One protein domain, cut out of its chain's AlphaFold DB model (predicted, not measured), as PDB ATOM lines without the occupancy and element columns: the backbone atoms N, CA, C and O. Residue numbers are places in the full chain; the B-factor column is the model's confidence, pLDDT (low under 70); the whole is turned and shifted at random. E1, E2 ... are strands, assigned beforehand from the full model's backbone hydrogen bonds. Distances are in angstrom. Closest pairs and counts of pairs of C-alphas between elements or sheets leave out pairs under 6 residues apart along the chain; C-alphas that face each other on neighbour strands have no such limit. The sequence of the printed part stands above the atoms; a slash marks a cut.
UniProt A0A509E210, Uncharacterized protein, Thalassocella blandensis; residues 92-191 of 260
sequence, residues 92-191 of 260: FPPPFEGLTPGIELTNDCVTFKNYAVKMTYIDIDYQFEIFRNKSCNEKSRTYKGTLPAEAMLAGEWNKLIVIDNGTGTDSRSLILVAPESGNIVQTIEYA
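What this domain is: This is residues 92 to 191 of the 260 residues of an uncharacterized protein of Thalassocella blandensis (UniProt A0A509E210). Two strongly twisted antiparallel sheets stand partly face to face as a loose sandwich, E3, E4 and E5 of one over part of E6, E7 and E8 of the other, with the small hairpin E1 and E2 extending the first sheet. Residues 92 to 103, with no named element, loop on the outside past the E6 edge and lead into E1. The printed part has 100 residues with nine named strands, E1 to E9 in that order, and no named helix: the class is all strand. Each sheet is a meander, each strand the antiparallel neighbour of the one before, in the orders E1 E2 E3 E4 E5 and E6 E7 E8 E9. The whole is compact, with a radius of gyration of the C-alphas of 12.6 A and spans of 37 by 32 by 23 A.

How they stand to each other: E1, residues 104 to 106, and E2, residues 109 to 111, form a hairpin, with N 111 and O 104 2.9 A apart. E2 and E3, residues 116 to 122, form the next hairpin, where N 110 and O 117 are 2.8 A apart. E3 and E4, residues 125 to 131, are antiparallel at 159 degrees between their directions, with N 118 and O 129 2.9 A apart. E4 and E5, residues 141 to 148, are a hairpin too, with N 128 and O 145 2.9 A apart. E1 and E5 are the edge strands of this sheet. In the second sheet, E6, residues 152 to 157, and E7, residues 160 to 164, are antiparallel at 149 degrees, with N 162 and O 155 2.9 A apart. E7 and E8, residues 172 to 177, have N 163 and O 175 3.0 A apart. E8 and E9, residues 184 to 190, have N 174 and O 188 2.8 A apart. Between the sheets, the closest C-alphas of E3 and E6 are those of Met 119 and Leu 153, 7.8 A apart. E3 and E7 are only just apart, at 8.5 A.

Where its parts are: E1 begins at C-alpha 104, (1.946, 14.604, 7.224). E3 spans 19.1 A, E4 19.6 A and E5 20.4 A from first to last C-alpha; E5 ends at C-alpha 148, (12.089, -0.929, -7.757). E8 spans 16.3 A and E9 16.9 A; E9 ends at C-alpha 190, (-3.292, -3.351, -14.043).

The domain as a whole: The two C-alphas farthest apart are those of Lys 139 and Ala 191, 38.4 A. The printed part has no cut. No link is long; E5 to E6, for instance, is tight, with 3 residues between them. The mean pLDDT of the printed part is 91.1, and residues 167 to 171 are under 70.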
ATOM      1  N   PHE A  92       0.192  14.216   1.844       79.38
ATOM      2  CA  PHE A  92       0.672  13.526   0.650       79.38
ATOM      3  C   PHE A  92      -0.556  13.111  -0.186       79.38
ATOM      4  O   PHE A  92      -1.278  12.210   0.260       79.38
ATOM      5  N   PRO A  93      -0.865  13.779  -1.320       84.31
ATOM      6  CA  PRO A  93      -2.077  13.490  -2.077       84.31
ATOM      7  C   PRO A  93      -1.931  12.155  -2.818       84.31
ATOM      8  O   PRO A  93      -0.876  11.903  -3.402       84.31
ATOM      9  N   PRO A  94      -2.962  11.296  -2.815       90.12
ATOM     10  CA  PRO A  94      -2.897  10.039  -3.536       90.12
ATOM     11  C   PRO A  94      -3.005  10.261  -5.053       90.12
ATOM     12  O   PRO A  94      -3.732  11.159  -5.483       90.12
ATOM     13  N   PRO A  95      -2.348   9.420  -5.871       90.50
ATOM     14  CA  PRO A  95      -2.470   9.466  -7.323       90.50
ATOM     15  C   PRO A  95      -3.756   8.793  -7.825       90.50
ATOM     16  O   PRO A  95      -4.161   9.050  -8.951       90.50
ATOM     17  N   PHE A  96      -4.405   7.951  -7.010       93.94
ATOM     18  CA  PHE A  96      -5.602   7.201  -7.400       93.94
ATOM     19  C   PHE A  96      -6.838   7.640  -6.618       93.94
ATOM     20  O   PHE A  96      -6.779   7.927  -5.418       93.94
ATOM     21  N   GLU A  97      -7.981   7.637  -7.304       93.56
ATOM     22  CA  GLU A  97      -9.272   7.958  -6.708       93.56
ATOM     23  C   GLU A  97      -9.651   6.950  -5.611       93.56
ATOM     24  O   GLU A  97      -9.502   5.737  -5.764       93.56
ATOM     25  N   GLY A  98     -10.164   7.469  -4.491       94.12
ATOM     26  CA  GLY A  98     -10.662   6.668  -3.370       94.12
ATOM     27  C   GLY A  98      -9.605   6.255  -2.343       94.12
ATOM     28  O   GLY A  98      -9.949   5.675  -1.308       94.12
ATOM     29  N   LEU A  99      -8.332   6.585  -2.574       95.88
ATOM     30  CA  LEU A  99      -7.280   6.430  -1.575       95.88
ATOM     31  C   LEU A  99      -7.313   7.545  -0.527       95.88
ATOM     32  O   LEU A  99      -7.673   8.690  -0.790       95.88
ATOM     33  N   THR A 100      -6.898   7.199   0.689       94.69
ATOM     34  CA  THR A 100      -6.697   8.163   1.773       94.69
ATOM     35  C   THR A 100      -5.285   8.761   1.668       94.69
ATOM     36  O   THR A 100      -4.320   7.991   1.580       94.69
ATOM     37  N   PRO A 101      -5.135  10.103   1.686       92.69
ATOM     38  CA  PRO A 101      -3.830  10.762   1.682       92.69
ATOM     39  C   PRO A 101      -3.041  10.490   2.965       92.69
ATOM     40  O   PRO A 101      -3.605  10.207   4.025       92.69
ATOM     41  N   GLY A 102      -1.724  10.676   2.892       89.44
ATOM     42  CA  GLY A 102      -0.907  10.828   4.096       89.44
ATOM     43  C   GLY A 102      -1.255  12.133   4.820       89.44
ATOM     44  O   GLY A 102      -1.488  13.154   4.178       89.44
ATOM     45  N   ILE A 103      -1.273  12.114   6.152       88.81
ATOM     46  CA  ILE A 103      -1.645  13.259   7.003       88.81
ATOM     47  C   ILE A 103      -0.496  14.272   7.098       88.81
ATOM     48  O   ILE A 103      -0.720  15.475   7.193       88.81
ATOM     49  N   GLU A 104       0.743  13.785   7.084       85.31
ATOM     50  CA  GLU A 104       1.946  14.604   7.224       85.31
ATOM     51  C   GLU A 104       3.095  13.978   6.431       85.31
ATOM     52  O   GLU A 104       3.198  12.751   6.345       85.31
ATOM     53  N   LEU A 105       3.967  14.824   5.880       85.12
ATOM     54  CA  LEU A 105       5.215  14.431   5.235       85.12
ATOM     55  C   LEU A 105       6.374  15.186   5.897       85.12
ATOM     56  O   LEU A 105       6.456  16.408   5.800       85.12
ATOM     57  N   THR A 106       7.283  14.462   6.554       83.56
ATOM     58  CA  THR A 106       8.486  15.040   7.176       83.56
ATOM     59  C   THR A 106       9.710  14.192   6.860       83.56
ATOM     60  O   THR A 106       9.774  13.045   7.288       83.56
ATOM     61  N   ASN A 107      10.717  14.755   6.183       80.44
ATOM     62  CA  ASN A 107      11.985  14.067   5.879       80.44
ATOM     63  C   ASN A 107      11.766  12.654   5.290       80.44
ATOM     64  O   ASN A 107      12.247  11.661   5.844       80.44
ATOM     65  N   ASP A 108      10.964  12.577   4.224       84.69
ATOM     66  CA  ASP A 108      10.591  11.345   3.503       84.69
ATOM     67  C   ASP A 108       9.769  10.325   4.317       84.69
ATOM     68  O   ASP A 108       9.544   9.195   3.883       84.69
ATOM     69  N   CYS A 109       9.301  10.720   5.504       93.00
ATOM     70  CA  CYS A 109       8.373   9.961   6.331       93.00
ATOM     71  C   CYS A 109       6.940  10.446   6.089       93.00
ATOM     72  O   CYS A 109       6.611  11.584   6.431       93.00
ATOM     73  N   VAL A 110       6.098   9.580   5.532       94.94
ATOM     74  CA  VAL A 110       4.663   9.812   5.349       94.94
ATOM     75  C   VAL A 110       3.900   9.201   6.518       94.94
ATOM     76  O   VAL A 110       3.957   7.995   6.762       94.94
ATOM     77  N   THR A 111       3.165  10.034   7.244       95.06
ATOM     78  CA  THR A 111       2.400   9.634   8.426       95.06
ATOM     79  C   THR A 111       0.940   9.380   8.074       95.06
ATOM     80  O   THR A 111       0.276  10.225   7.480       95.06
ATOM     81  N   PHE A 112       0.412   8.249   8.532       94.12
ATOM     82  CA  PHE A 112      -1.008   7.898   8.488       94.12
ATOM     83  C   PHE A 112      -1.606   7.901   9.900       94.12
ATOM     84  O   PHE A 112      -0.950   8.225  10.896       94.12
ATOM     85  N   LYS A 113      -2.888   7.532  10.022       91.38
ATOM     86  CA  LYS A 113      -3.608   7.606  11.303       91.38
ATOM     87  C   LYS A 113      -2.949   6.792  12.419       91.38
ATOM     88  O   LYS A 113      -2.976   7.240  13.564       91.38
ATOM     89  N   ASN A 114      -2.389   5.624  12.107       92.44
ATOM     90  CA  ASN A 114      -1.864   4.692  13.113       92.44
ATOM     91  C   ASN A 114      -0.424   4.235  12.859       92.44
ATOM     92  O   ASN A 114       0.124   3.534  13.693       92.44
ATOM     93  N   TYR A 115       0.185   4.604  11.738       95.50
ATOM     94  CA  TYR A 115       1.512   4.139  11.341       95.50
ATOM     95  C   TYR A 115       2.196   5.207  10.486       95.50
ATOM     96  O   TYR A 115       1.573   6.202  10.110       95.50
ATOM     97  N   ALA A 116       3.468   5.001  10.178       96.56
ATOM     98  CA  ALA A 116       4.206   5.818   9.230       96.56
ATOM     99  C   ALA A 116       4.953   4.931   8.233       96.56
ATOM    100  O   ALA A 116       5.295   3.786   8.532       96.56
ATOM    101  N   VAL A 117       5.190   5.473   7.047       97.00
ATOM    102  CA  VAL A 117       5.911   4.827   5.955       97.00
ATOM    103  C   VAL A 117       7.086   5.709   5.575       97.00
ATOM    104  O   VAL A 117       6.942   6.925   5.478       97.00
ATOM    105  N   LYS A 118       8.243   5.100   5.335       96.00
ATOM    106  CA  LYS A 118       9.399   5.785   4.763       96.00
ATOM    107  C   LYS A 118       9.808   5.096   3.476       96.00
ATOM    108  O   LYS A 118       9.979   3.878   3.462       96.00
ATOM    109  N   MET A 119      10.001   5.883   2.425       93.81
ATOM    110  CA  MET A 119      10.643   5.437   1.192       93.81
ATOM    111  C   MET A 119      11.951   6.201   1.037       93.81
ATOM    112  O   MET A 119      11.964   7.425   1.038       93.81
ATOM    113  N   THR A 120      13.073   5.492   0.981       94.12
ATOM    114  CA  THR A 120      14.406   6.087   0.817       94.12
ATOM    115  C   THR A 120      15.043   5.517  -0.432       94.12
ATOM    116  O   THR A 120      15.234   4.310  -0.521       94.12
ATOM    117  N   TYR A 121      15.366   6.378  -1.390       91.88
ATOM    118  CA  TYR A 121      16.064   5.964  -2.602       91.88
ATOM    119  C   TYR A 121      17.512   5.581  -2.262       91.88
ATOM    120  O   TYR A 121      18.247   6.388  -1.686       91.88
ATOM    121  N   ILE A 122      17.913   4.348  -2.572       92.06
ATOM    122  CA  ILE A 122      19.256   3.815  -2.320       92.06
ATOM    123  C   ILE A 122      19.743   3.124  -3.597       92.06
ATOM    124  O   ILE A 122      19.296   2.033  -3.931       92.06
ATOM    125  N   ASP A 123      20.719   3.747  -4.261       91.50
ATOM    126  CA  ASP A 123      21.325   3.283  -5.519       91.50
ATOM    127  C   ASP A 123      20.354   3.272  -6.713       91.50
ATOM    128  O   ASP A 123      20.153   4.322  -7.326       91.50
ATOM    129  N   ILE A 124      19.757   2.118  -7.027       91.00
ATOM    130  CA  ILE A 124      18.808   1.914  -8.137       91.00
ATOM    131  C   ILE A 124      17.427   1.447  -7.667       91.00
ATOM    132  O   ILE A 124      16.579   1.150  -8.495       91.00
ATOM    133  N   ASP A 125      17.208   1.368  -6.354       92.69
ATOM    134  CA  ASP A 125      15.978   0.858  -5.754       92.69
ATOM    135  C   ASP A 125      15.501   1.775  -4.616       92.69
ATOM    136  O   ASP A 125      16.259   2.561  -4.034       92.69
ATOM    137  N   TYR A 126      14.237   1.635  -4.230       92.31
ATOM    138  CA  TYR A 126      13.703   2.199  -2.998       92.31
ATOM    139  C   TYR A 126      13.812   1.210  -1.839       92.31
ATOM    140  O   TYR A 126      13.323   0.085  -1.882       92.31
ATOM    141  N   GLN A 127      14.361   1.672  -0.724       95.62
ATOM    142  CA  GLN A 127      14.150   1.050   0.572       95.62
ATOM    143  C   GLN A 127      12.805   1.500   1.138       95.62
ATOM    144  O   GLN A 127      12.588   2.691   1.356       95.62
ATOM    145  N   PHE A 128      11.926   0.542   1.412       94.94
ATOM    146  CA  PHE A 128      10.587   0.771   1.942       94.94
ATOM    147  C   PHE A 128      10.473   0.237   3.369       94.94
ATOM    148  O   PHE A 128      10.749  -0.934   3.643       94.94
ATOM    149  N   GLU A 129      10.076   1.106   4.294       96.88
ATOM    150  CA  GLU A 129       9.999   0.809   5.721       96.88
ATOM    151  C   GLU A 129       8.643   1.212   6.294       96.88
ATOM    152  O   GLU A 129       8.110   2.275   5.976       96.88
ATOM    153  N   ILE A 130       8.109   0.376   7.187       96.88
ATOM    154  CA  ILE A 130       6.845   0.631   7.888       96.88
ATOM    155  C   ILE A 130       7.116   0.730   9.383       96.88
ATOM    156  O   ILE A 130       7.872  -0.068   9.942       96.88
ATOM    157  N   PHE A 131       6.475   1.694  10.038       96.50
ATOM    158  CA  PHE A 131       6.626   1.986  11.456       96.50
ATOM    159  C   PHE A 131       5.263   1.979  12.154       96.50
ATOM    160  O   PHE A 131       4.332   2.635  11.703       96.50
ATOM    161  N   ARG A 132       5.156   1.304  13.305       92.69
ATOM    162  CA  ARG A 132       3.924   1.218  14.128       92.69
ATOM    163  C   ARG A 132       3.433   2.534  14.717       92.69
ATOM    164  O   ARG A 132       2.334   2.593  15.248       92.69
ATOM    165  N   ASN A 133       4.275   3.557  14.714       90.19
ATOM    166  CA  ASN A 133       3.954   4.856  15.278       90.19
ATOM    167  C   ASN A 133       3.832   5.878  14.152       90.19
ATOM    168  O   ASN A 133       4.341   5.677  13.054       90.19
ATOM    169  N   LYS A 134       3.250   7.034  14.467       90.38
ATOM    170  CA  LYS A 134       3.158   8.207  13.580       90.38
ATOM    171  C   LYS A 134       4.504   8.890  13.283       90.38
ATOM    172  O   LYS A 134       4.546  10.058  12.930       90.38
ATOM    173  N   SER A 135       5.613   8.207  13.528       91.50
ATOM    174  CA  SER A 135       6.952   8.706  13.253       91.50
ATOM    175  C   SER A 135       7.829   7.562  12.774       91.50
ATOM    176  O   SER A 135       7.733   6.436  13.268       91.50
ATOM    177  N   CYS A 136       8.726   7.868  11.840       93.44
ATOM    178  CA  CYS A 136       9.701   6.918  11.310       93.44
ATOM    179  C   CYS A 136      10.870   6.716  12.284       93.44
ATOM    180  O   CYS A 136      12.035   6.959  11.975       93.44
ATOM    181  N   ASN A 137      10.541   6.322  13.515       93.38
ATOM    182  CA  ASN A 137      11.500   5.959  14.544       93.38
ATOM    183  C   ASN A 137      11.896   4.493  14.371       93.38
ATOM    184  O   ASN A 137      11.055   3.603  14.491       93.38
ATOM    185  N   GLU A 138      13.188   4.242  14.186       91.69
ATOM    186  CA  GLU A 138      13.793   2.910  14.066       91.69
ATOM    187  C   GLU A 138      13.276   1.882  15.086       91.69
ATOM    188  O   GLU A 138      13.035   0.729  14.735       91.69
ATOM    189  N   LYS A 139      13.029   2.291  16.339       93.38
ATOM    190  CA  LYS A 139      12.532   1.390  17.396       93.38
ATOM    191  C   LYS A 139      11.114   0.868  17.148       93.38
ATOM    192  O   LYS A 139      10.729  -0.127  17.754       93.38
ATOM    193  N   SER A 140      10.334   1.546  16.309       93.00
ATOM    194  CA  SER A 140       8.975   1.152  15.926       93.00
ATOM    195  C   SER A 140       8.883   0.545  14.527       93.00
ATOM    196  O   SER A 140       7.766   0.290  14.079       93.00
ATOM    197  N   ARG A 141      10.010   0.310  13.834       95.31
ATOM    198  CA  ARG A 141       9.999  -0.311  12.504       95.31
ATOM    199  C   ARG A 141       9.475  -1.743  12.598       95.31
ATOM    200  O   ARG A 141      10.050  -2.569  13.304       95.31
ATOM    201  N   THR A 142       8.397  -2.032  11.882       92.38
ATOM    202  CA  THR A 142       7.815  -3.375  11.757       92.38
ATOM    203  C   THR A 142       8.268  -4.094  10.507       92.38
ATOM    204  O   THR A 142       8.353  -5.317  10.514       92.38
ATOM    205  N   TYR A 143       8.572  -3.344   9.453       94.88
ATOM    206  CA  TYR A 143       8.915  -3.907   8.160       94.88
ATOM    207  C   TYR A 143      10.020  -3.111   7.483       94.88
ATOM    208  O   TYR A 143      10.125  -1.895   7.661       94.88
ATOM    209  N   LYS A 144      10.827  -3.824   6.701       95.12
ATOM    210  CA  LYS A 144      11.861  -3.276   5.833       95.12
ATOM    211  C   LYS A 144      11.969  -4.161   4.601       95.12
ATOM    212  O   LYS A 144      12.220  -5.356   4.737       95.12
ATOM    213  N   GLY A 145      11.807  -3.568   3.430       92.62
ATOM    214  CA  GLY A 145      11.933  -4.240   2.147       92.62
ATOM    215  C   GLY A 145      12.564  -3.335   1.100       92.62
ATOM    216  O   GLY A 145      12.923  -2.187   1.378       92.62
ATOM    217  N   THR A 146      12.678  -3.884  -0.100       93.38
ATOM    218  CA  THR A 146      13.166  -3.184  -1.285       93.38
ATOM    219  C   THR A 146      12.059  -3.176  -2.329       93.38
ATOM    220  O   THR A 146      11.327  -4.157  -2.458       93.38
ATOM    221  N   LEU A 147      11.934  -2.063  -3.038       92.56
ATOM    222  CA  LEU A 147      11.038  -1.844  -4.163       92.56
ATOM    223  C   LEU A 147      11.864  -1.300  -5.338       92.56
ATOM    224  O   LEU A 147      12.872  -0.641  -5.082       92.56
ATOM    225  N   PRO A 148      11.446  -1.527  -6.589       91.75
ATOM    226  CA  PRO A 148      12.089  -0.929  -7.757       91.75
ATOM    227  C   PRO A 148      12.068   0.608  -7.697       91.75
ATOM    228  O   PRO A 148      11.233   1.200  -7.005       91.75
ATOM    229  N   ALA A 149      12.976   1.265  -8.426       90.06
ATOM    230  CA  ALA A 149      13.078   2.729  -8.505       90.06
ATOM    231  C   ALA A 149      11.810   3.424  -9.019       90.06
ATOM    232  O   ALA A 149      11.615   4.609  -8.770       90.06
ATOM    233  N   GLU A 150      10.956   2.716  -9.746       89.94
ATOM    234  CA  GLU A 150       9.707   3.244 -10.287       89.94
ATOM    235  C   GLU A 150       8.554   3.165  -9.279       89.94
ATOM    236  O   GLU A 150       7.479   3.714  -9.533       89.94
ATOM    237  N   ALA A 151       8.756   2.491  -8.141       92.62
ATOM    238  CA  ALA A 151       7.719   2.338  -7.140       92.62
ATOM    239  C   ALA A 151       7.405   3.661  -6.432       92.62
ATOM    240  O   ALA A 151       8.292   4.418  -6.036       92.62
ATOM    241  N   MET A 152       6.122   3.890  -6.175       92.69
ATOM    242  CA  MET A 152       5.621   5.017  -5.405       92.69
ATOM    243  C   MET A 152       4.637   4.566  -4.325       92.69
ATOM    244  O   MET A 152       3.822   3.660  -4.513       92.69
ATOM    245  N   LEU A 153       4.673   5.245  -3.178       95.12
ATOM    246  CA  LEU A 153       3.602   5.155  -2.192       95.12
ATOM    247  C   LEU A 153       2.353   5.804  -2.795       95.12
ATOM    248  O   LEU A 153       2.363   6.998  -3.052       95.12
ATOM    249  N   ALA A 154       1.282   5.048  -3.012       95.38
ATOM    250  CA  ALA A 154       0.048   5.595  -3.571       95.38
ATOM    251  C   ALA A 154      -0.883   6.146  -2.476       95.38
ATOM    252  O   ALA A 154      -1.585   7.128  -2.685       95.38
ATOM    253  N   GLY A 155      -0.892   5.546  -1.283       95.75
ATOM    254  CA  GLY A 155      -1.714   6.025  -0.167       95.75
ATOM    255  C   GLY A 155      -2.154   4.913   0.778       95.75
ATOM    256  O   GLY A 155      -1.487   3.884   0.903       95.75
ATOM    257  N   GLU A 156      -3.283   5.125   1.457       96.56
ATOM    258  CA  GLU A 156      -3.923   4.138   2.337       96.56
ATOM    259  C   GLU A 156      -5.311   3.744   1.812       96.56
ATOM    260  O   GLU A 156      -6.126   4.594   1.451       96.56
ATOM    261  N   TRP A 157      -5.609   2.445   1.831       97.38
ATOM    262  CA  TRP A 157      -6.922   1.893   1.513       97.38
ATOM    263  C   TRP A 157      -7.329   0.850   2.548       97.38
ATOM    264  O   TRP A 157      -6.649  -0.155   2.718       97.38
ATOM    265  N   ASN A 158      -8.432   1.070   3.271       95.50
ATOM    266  CA  ASN A 158      -8.911   0.147   4.315       95.50
ATOM    267  C   ASN A 158      -7.832  -0.305   5.322       95.50
ATOM    268  O   ASN A 158      -7.819  -1.457   5.756       95.50
ATOM    269  N   LYS A 159      -6.956   0.617   5.744       94.69
ATOM    270  CA  LYS A 159      -5.805   0.348   6.632       94.69
ATOM    271  C   LYS A 159      -4.697  -0.504   6.008       94.69
ATOM    272  O   LYS A 159      -3.857  -1.028   6.736       94.69
ATOM    273  N   LEU A 160      -4.703  -0.663   4.691       96.75
ATOM    274  CA  LEU A 160      -3.608  -1.234   3.921       96.75
ATOM    275  C   LEU A 160      -2.823  -0.098   3.276       96.75
ATOM    276  O   LEU A 160      -3.400   0.863   2.769       96.75
ATOM    277  N   ILE A 161      -1.503  -0.229   3.285       97.06
ATOM    278  CA  ILE A 161      -0.616   0.628   2.506       97.06
ATOM    279  C   ILE A 161      -0.727   0.187   1.051       97.06
ATOM    280  O   ILE A 161      -0.597  -1.003   0.762       97.06
ATOM    281  N   VAL A 162      -0.959   1.140   0.156       97.56
ATOM    282  CA  VAL A 162      -1.006   0.904  -1.285       97.56
ATOM    283  C   VAL A 162       0.280   1.424  -1.897       97.56
ATOM    284  O   VAL A 162       0.603   2.605  -1.768       97.56
ATOM    285  N   ILE A 163       1.012   0.533  -2.550       96.12
ATOM    286  CA  ILE A 163       2.233   0.842  -3.287       96.12
ATOM    287  C   ILE A 163       1.931   0.578  -4.752       96.12
ATOM    288  O   ILE A 163       1.515  -0.526  -5.092       96.12
ATOM    289  N   ASP A 164       2.128   1.569  -5.608       95.12
ATOM    290  CA  ASP A 164       2.243   1.318  -7.039       95.12
ATOM    291  C   ASP A 164       3.698   0.959  -7.305       95.12
ATOM    292  O   ASP A 164       4.589   1.766  -7.069       95.12
ATOM    293  N   ASN A 165       3.944  -0.275  -7.724       91.19
ATOM    294  CA  ASN A 165       5.280  -0.817  -7.919       91.19
ATOM    295  C   ASN A 165       5.955  -0.303  -9.205       91.19
ATOM    296  O   ASN A 165       7.076  -0.706  -9.499       91.19
ATOM    297  N   GLY A 166       5.297   0.586  -9.955       82.50
ATOM    298  CA  GLY A 166       5.865   1.262 -11.112       82.50
ATOM    299  C   GLY A 166       5.733   0.487 -12.423       82.50
ATOM    300  O   GLY A 166       5.009  -0.505 -12.527       82.50
ATOM    301  N   THR A 167       6.406   1.002 -13.452       63.56
ATOM    302  CA  THR A 167       6.393   0.492 -14.830       63.56
ATOM    303  C   THR A 167       7.656  -0.318 -15.106       63.56
ATOM    304  O   THR A 167       8.734   0.260 -15.239       63.56
ATOM    305  N   GLY A 168       7.530  -1.638 -15.225       55.69
ATOM    306  CA  GLY A 168       8.525  -2.448 -15.927       55.69
ATOM    307  C   GLY A 168       8.263  -2.442 -17.438       55.69
ATOM    308  O   GLY A 168       7.420  -1.696 -17.931       55.69
ATOM    309  N   THR A 169       8.934  -3.326 -18.178       52.84
ATOM    310  CA  THR A 169       8.502  -3.723 -19.536       52.84
ATOM    311  C   THR A 169       7.141  -4.431 -19.542       52.84
ATOM    312  O   THR A 169       6.556  -4.615 -20.605       52.84
ATOM    313  N   ASP A 170       6.644  -4.799 -18.359       51.38
ATOM    314  CA  ASP A 170       5.374  -5.474 -18.114       51.38
ATOM    315  C   ASP A 170       4.356  -4.525 -17.444       51.38
ATOM    316  O   ASP A 170       4.699  -3.432 -16.979       51.38
ATOM    317  N   SER A 171       3.090  -4.953 -17.386       67.69
ATOM    318  CA  SER A 171       1.979  -4.252 -16.722       67.69
ATOM    319  C   SER A 171       2.338  -3.725 -15.325       67.69
ATOM    320  O   SER A 171       3.037  -4.393 -14.560       67.69
ATOM    321  N   ARG A 172       1.816  -2.543 -14.958       87.06
ATOM    322  CA  ARG A 172       2.003  -1.975 -13.611       87.06
ATOM    323  C   ARG A 172       1.355  -2.881 -12.575       87.06
ATOM    324  O   ARG A 172       0.357  -3.545 -12.859       87.06
ATOM    325  N   SER A 173       1.892  -2.891 -11.358       92.88
ATOM    326  CA  SER A 173       1.296  -3.653 -10.261       92.88
ATOM    327  C   SER A 173       1.093  -2.813  -9.011       92.88
ATOM    328  O   SER A 173       1.963  -2.052  -8.600       92.88
ATOM    329  N   LEU A 174      -0.063  -2.973  -8.375       95.25
ATOM    330  CA  LEU A 174      -0.297  -2.519  -7.015       95.25
ATOM    331  C   LEU A 174       0.106  -3.605  -6.030       95.25
ATOM    332  O   LEU A 174      -0.216  -4.777  -6.223       95.25
ATOM    333  N   ILE A 175       0.702  -3.200  -4.917       95.94
ATOM    334  CA  ILE A 175       0.976  -4.055  -3.767       95.94
ATOM    335  C   ILE A 175       0.198  -3.499  -2.574       95.94
ATOM    336  O   ILE A 175       0.381  -2.347  -2.176       95.94
ATOM    337  N   LEU A 176      -0.669  -4.329  -1.994       97.25
ATOM    338  CA  LEU A 176      -1.413  -4.016  -0.777       97.25
ATOM    339  C   LEU A 176      -0.675  -4.602   0.423       97.25
ATOM    340  O   LEU A 176      -0.530  -5.820   0.521       97.25
ATOM    341  N   VAL A 177      -0.229  -3.762   1.353       96.56
ATOM    342  CA  VAL A 177       0.601  -4.182   2.491       96.56
ATOM    343  C   VAL A 177      -0.101  -3.902   3.815       96.56
ATOM    344  O   VAL A 177      -0.546  -2.786   4.080       96.56
ATOM    345  N   ALA A 178      -0.173  -4.909   4.684       95.56
ATOM    346  CA  ALA A 178      -0.686  -4.743   6.039       95.56
ATOM    347  C   ALA A 178       0.373  -4.061   6.931       95.56
ATOM    348  O   ALA A 178       1.441  -4.638   7.143       95.56
ATOM    349  N   PRO A 179       0.107  -2.882   7.520       94.25
ATOM    350  CA  PRO A 179       1.125  -2.103   8.235       94.25
ATOM    351  C   PRO A 179       1.658  -2.778   9.511       94.25
ATOM    352  O   PRO A 179       2.812  -2.583   9.899       94.25
ATOM    353  N   GLU A 180       0.837  -3.603  10.165       91.31
ATOM    354  CA  GLU A 180       1.178  -4.239  11.447       91.31
ATOM    355  C   GLU A 180       2.219  -5.359  11.330       91.31
ATOM    356  O   GLU A 180       3.005  -5.581  12.261       91.31
ATOM    357  N   SER A 181       2.207  -6.068  10.198       90.31
ATOM    358  CA  SER A 181       3.083  -7.209   9.914       90.31
ATOM    359  C   SER A 181       4.056  -6.965   8.765       90.31
ATOM    360  O   SER A 181       5.057  -7.666   8.677       90.31
ATOM    361  N   GLY A 182       3.770  -6.006   7.881       90.19
ATOM    362  CA  GLY A 182       4.469  -5.846   6.608       90.19
ATOM    363  C   GLY A 182       4.126  -6.918   5.572       90.19
ATOM    364  O   GLY A 182       4.769  -6.980   4.528       90.19
ATOM    365  N   ASN A 183       3.129  -7.769   5.838       94.06
ATOM    366  CA  ASN A 183       2.738  -8.813   4.897       94.06
ATOM    367  C   ASN A 183       2.034  -8.200   3.687       94.06
ATOM    368  O   ASN A 183       1.132  -7.369   3.838       94.06
ATOM    369  N   ILE A 184       2.394  -8.689   2.505       94.44
ATOM    370  CA  ILE A 184       1.649  -8.434   1.276       94.44
ATOM    371  C   ILE A 184       0.322  -9.191   1.375       94.44
ATOM    372  O   ILE A 184       0.300 -10.410   1.537       94.44
ATOM    373  N   VAL A 185      -0.779  -8.447   1.328       95.50
ATOM    374  CA  VAL A 185      -2.147  -8.972   1.339       95.50
ATOM    375  C   VAL A 185      -2.563  -9.384  -0.067       95.50
ATOM    376  O   VAL A 185      -3.186 -10.428  -0.224       95.50
ATOM    377  N   GLN A 186      -2.221  -8.572  -1.068       96.38
ATOM    378  CA  GLN A 186      -2.545  -8.829  -2.466       96.38
ATOM    379  C   GLN A 186      -1.605  -8.047  -3.386       96.38
ATOM    380  O   GLN A 186      -1.218  -6.921  -3.063       96.38
ATOM    381  N   THR A 187      -1.315  -8.630  -4.546       95.25
ATOM    382  CA  THR A 187      -0.724  -7.938  -5.695       95.25
ATOM    383  C   THR A 187      -1.752  -7.892  -6.823       95.25
ATOM    384  O   THR A 187      -2.431  -8.890  -7.072       95.25
ATOM    385  N   ILE A 188      -1.916  -6.736  -7.460       94.69
ATOM    386  CA  ILE A 188      -2.882  -6.515  -8.543       94.69
ATOM    387  C   ILE A 188      -2.135  -5.970  -9.749       94.69
ATOM    388  O   ILE A 188      -1.589  -4.877  -9.667       94.69
ATOM    389  N   GLU A 189      -2.137  -6.698 -10.857       93.00
ATOM    390  CA  GLU A 189      -1.621  -6.208 -12.136       93.00
ATOM    391  C   GLU A 189      -2.708  -5.413 -12.860       93.00
ATOM    392  O   GLU A 189      -3.859  -5.845 -12.944       93.00
ATOM    393  N   TYR A 190      -2.354  -4.237 -13.371       92.31
ATOM    394  CA  TYR A 190      -3.292  -3.351 -14.043       92.31
ATOM    395  C   TYR A 190      -2.665  -2.665 -15.260       92.31
ATOM    396  O   TYR A 190      -1.486  -2.310 -15.286       92.31
ATOM    397  N   ALA A 191      -3.492  -2.470 -16.283       89.69
ATOM    398  CA  ALA A 191      -3.184  -1.717 -17.495       89.69
ATOM    399  C   ALA A 191      -3.689  -0.265 -17.418       89.69
ATOM    400  O   ALA A 191      -3.173   0.607 -18.111       89.69
TER     401      ALA A 191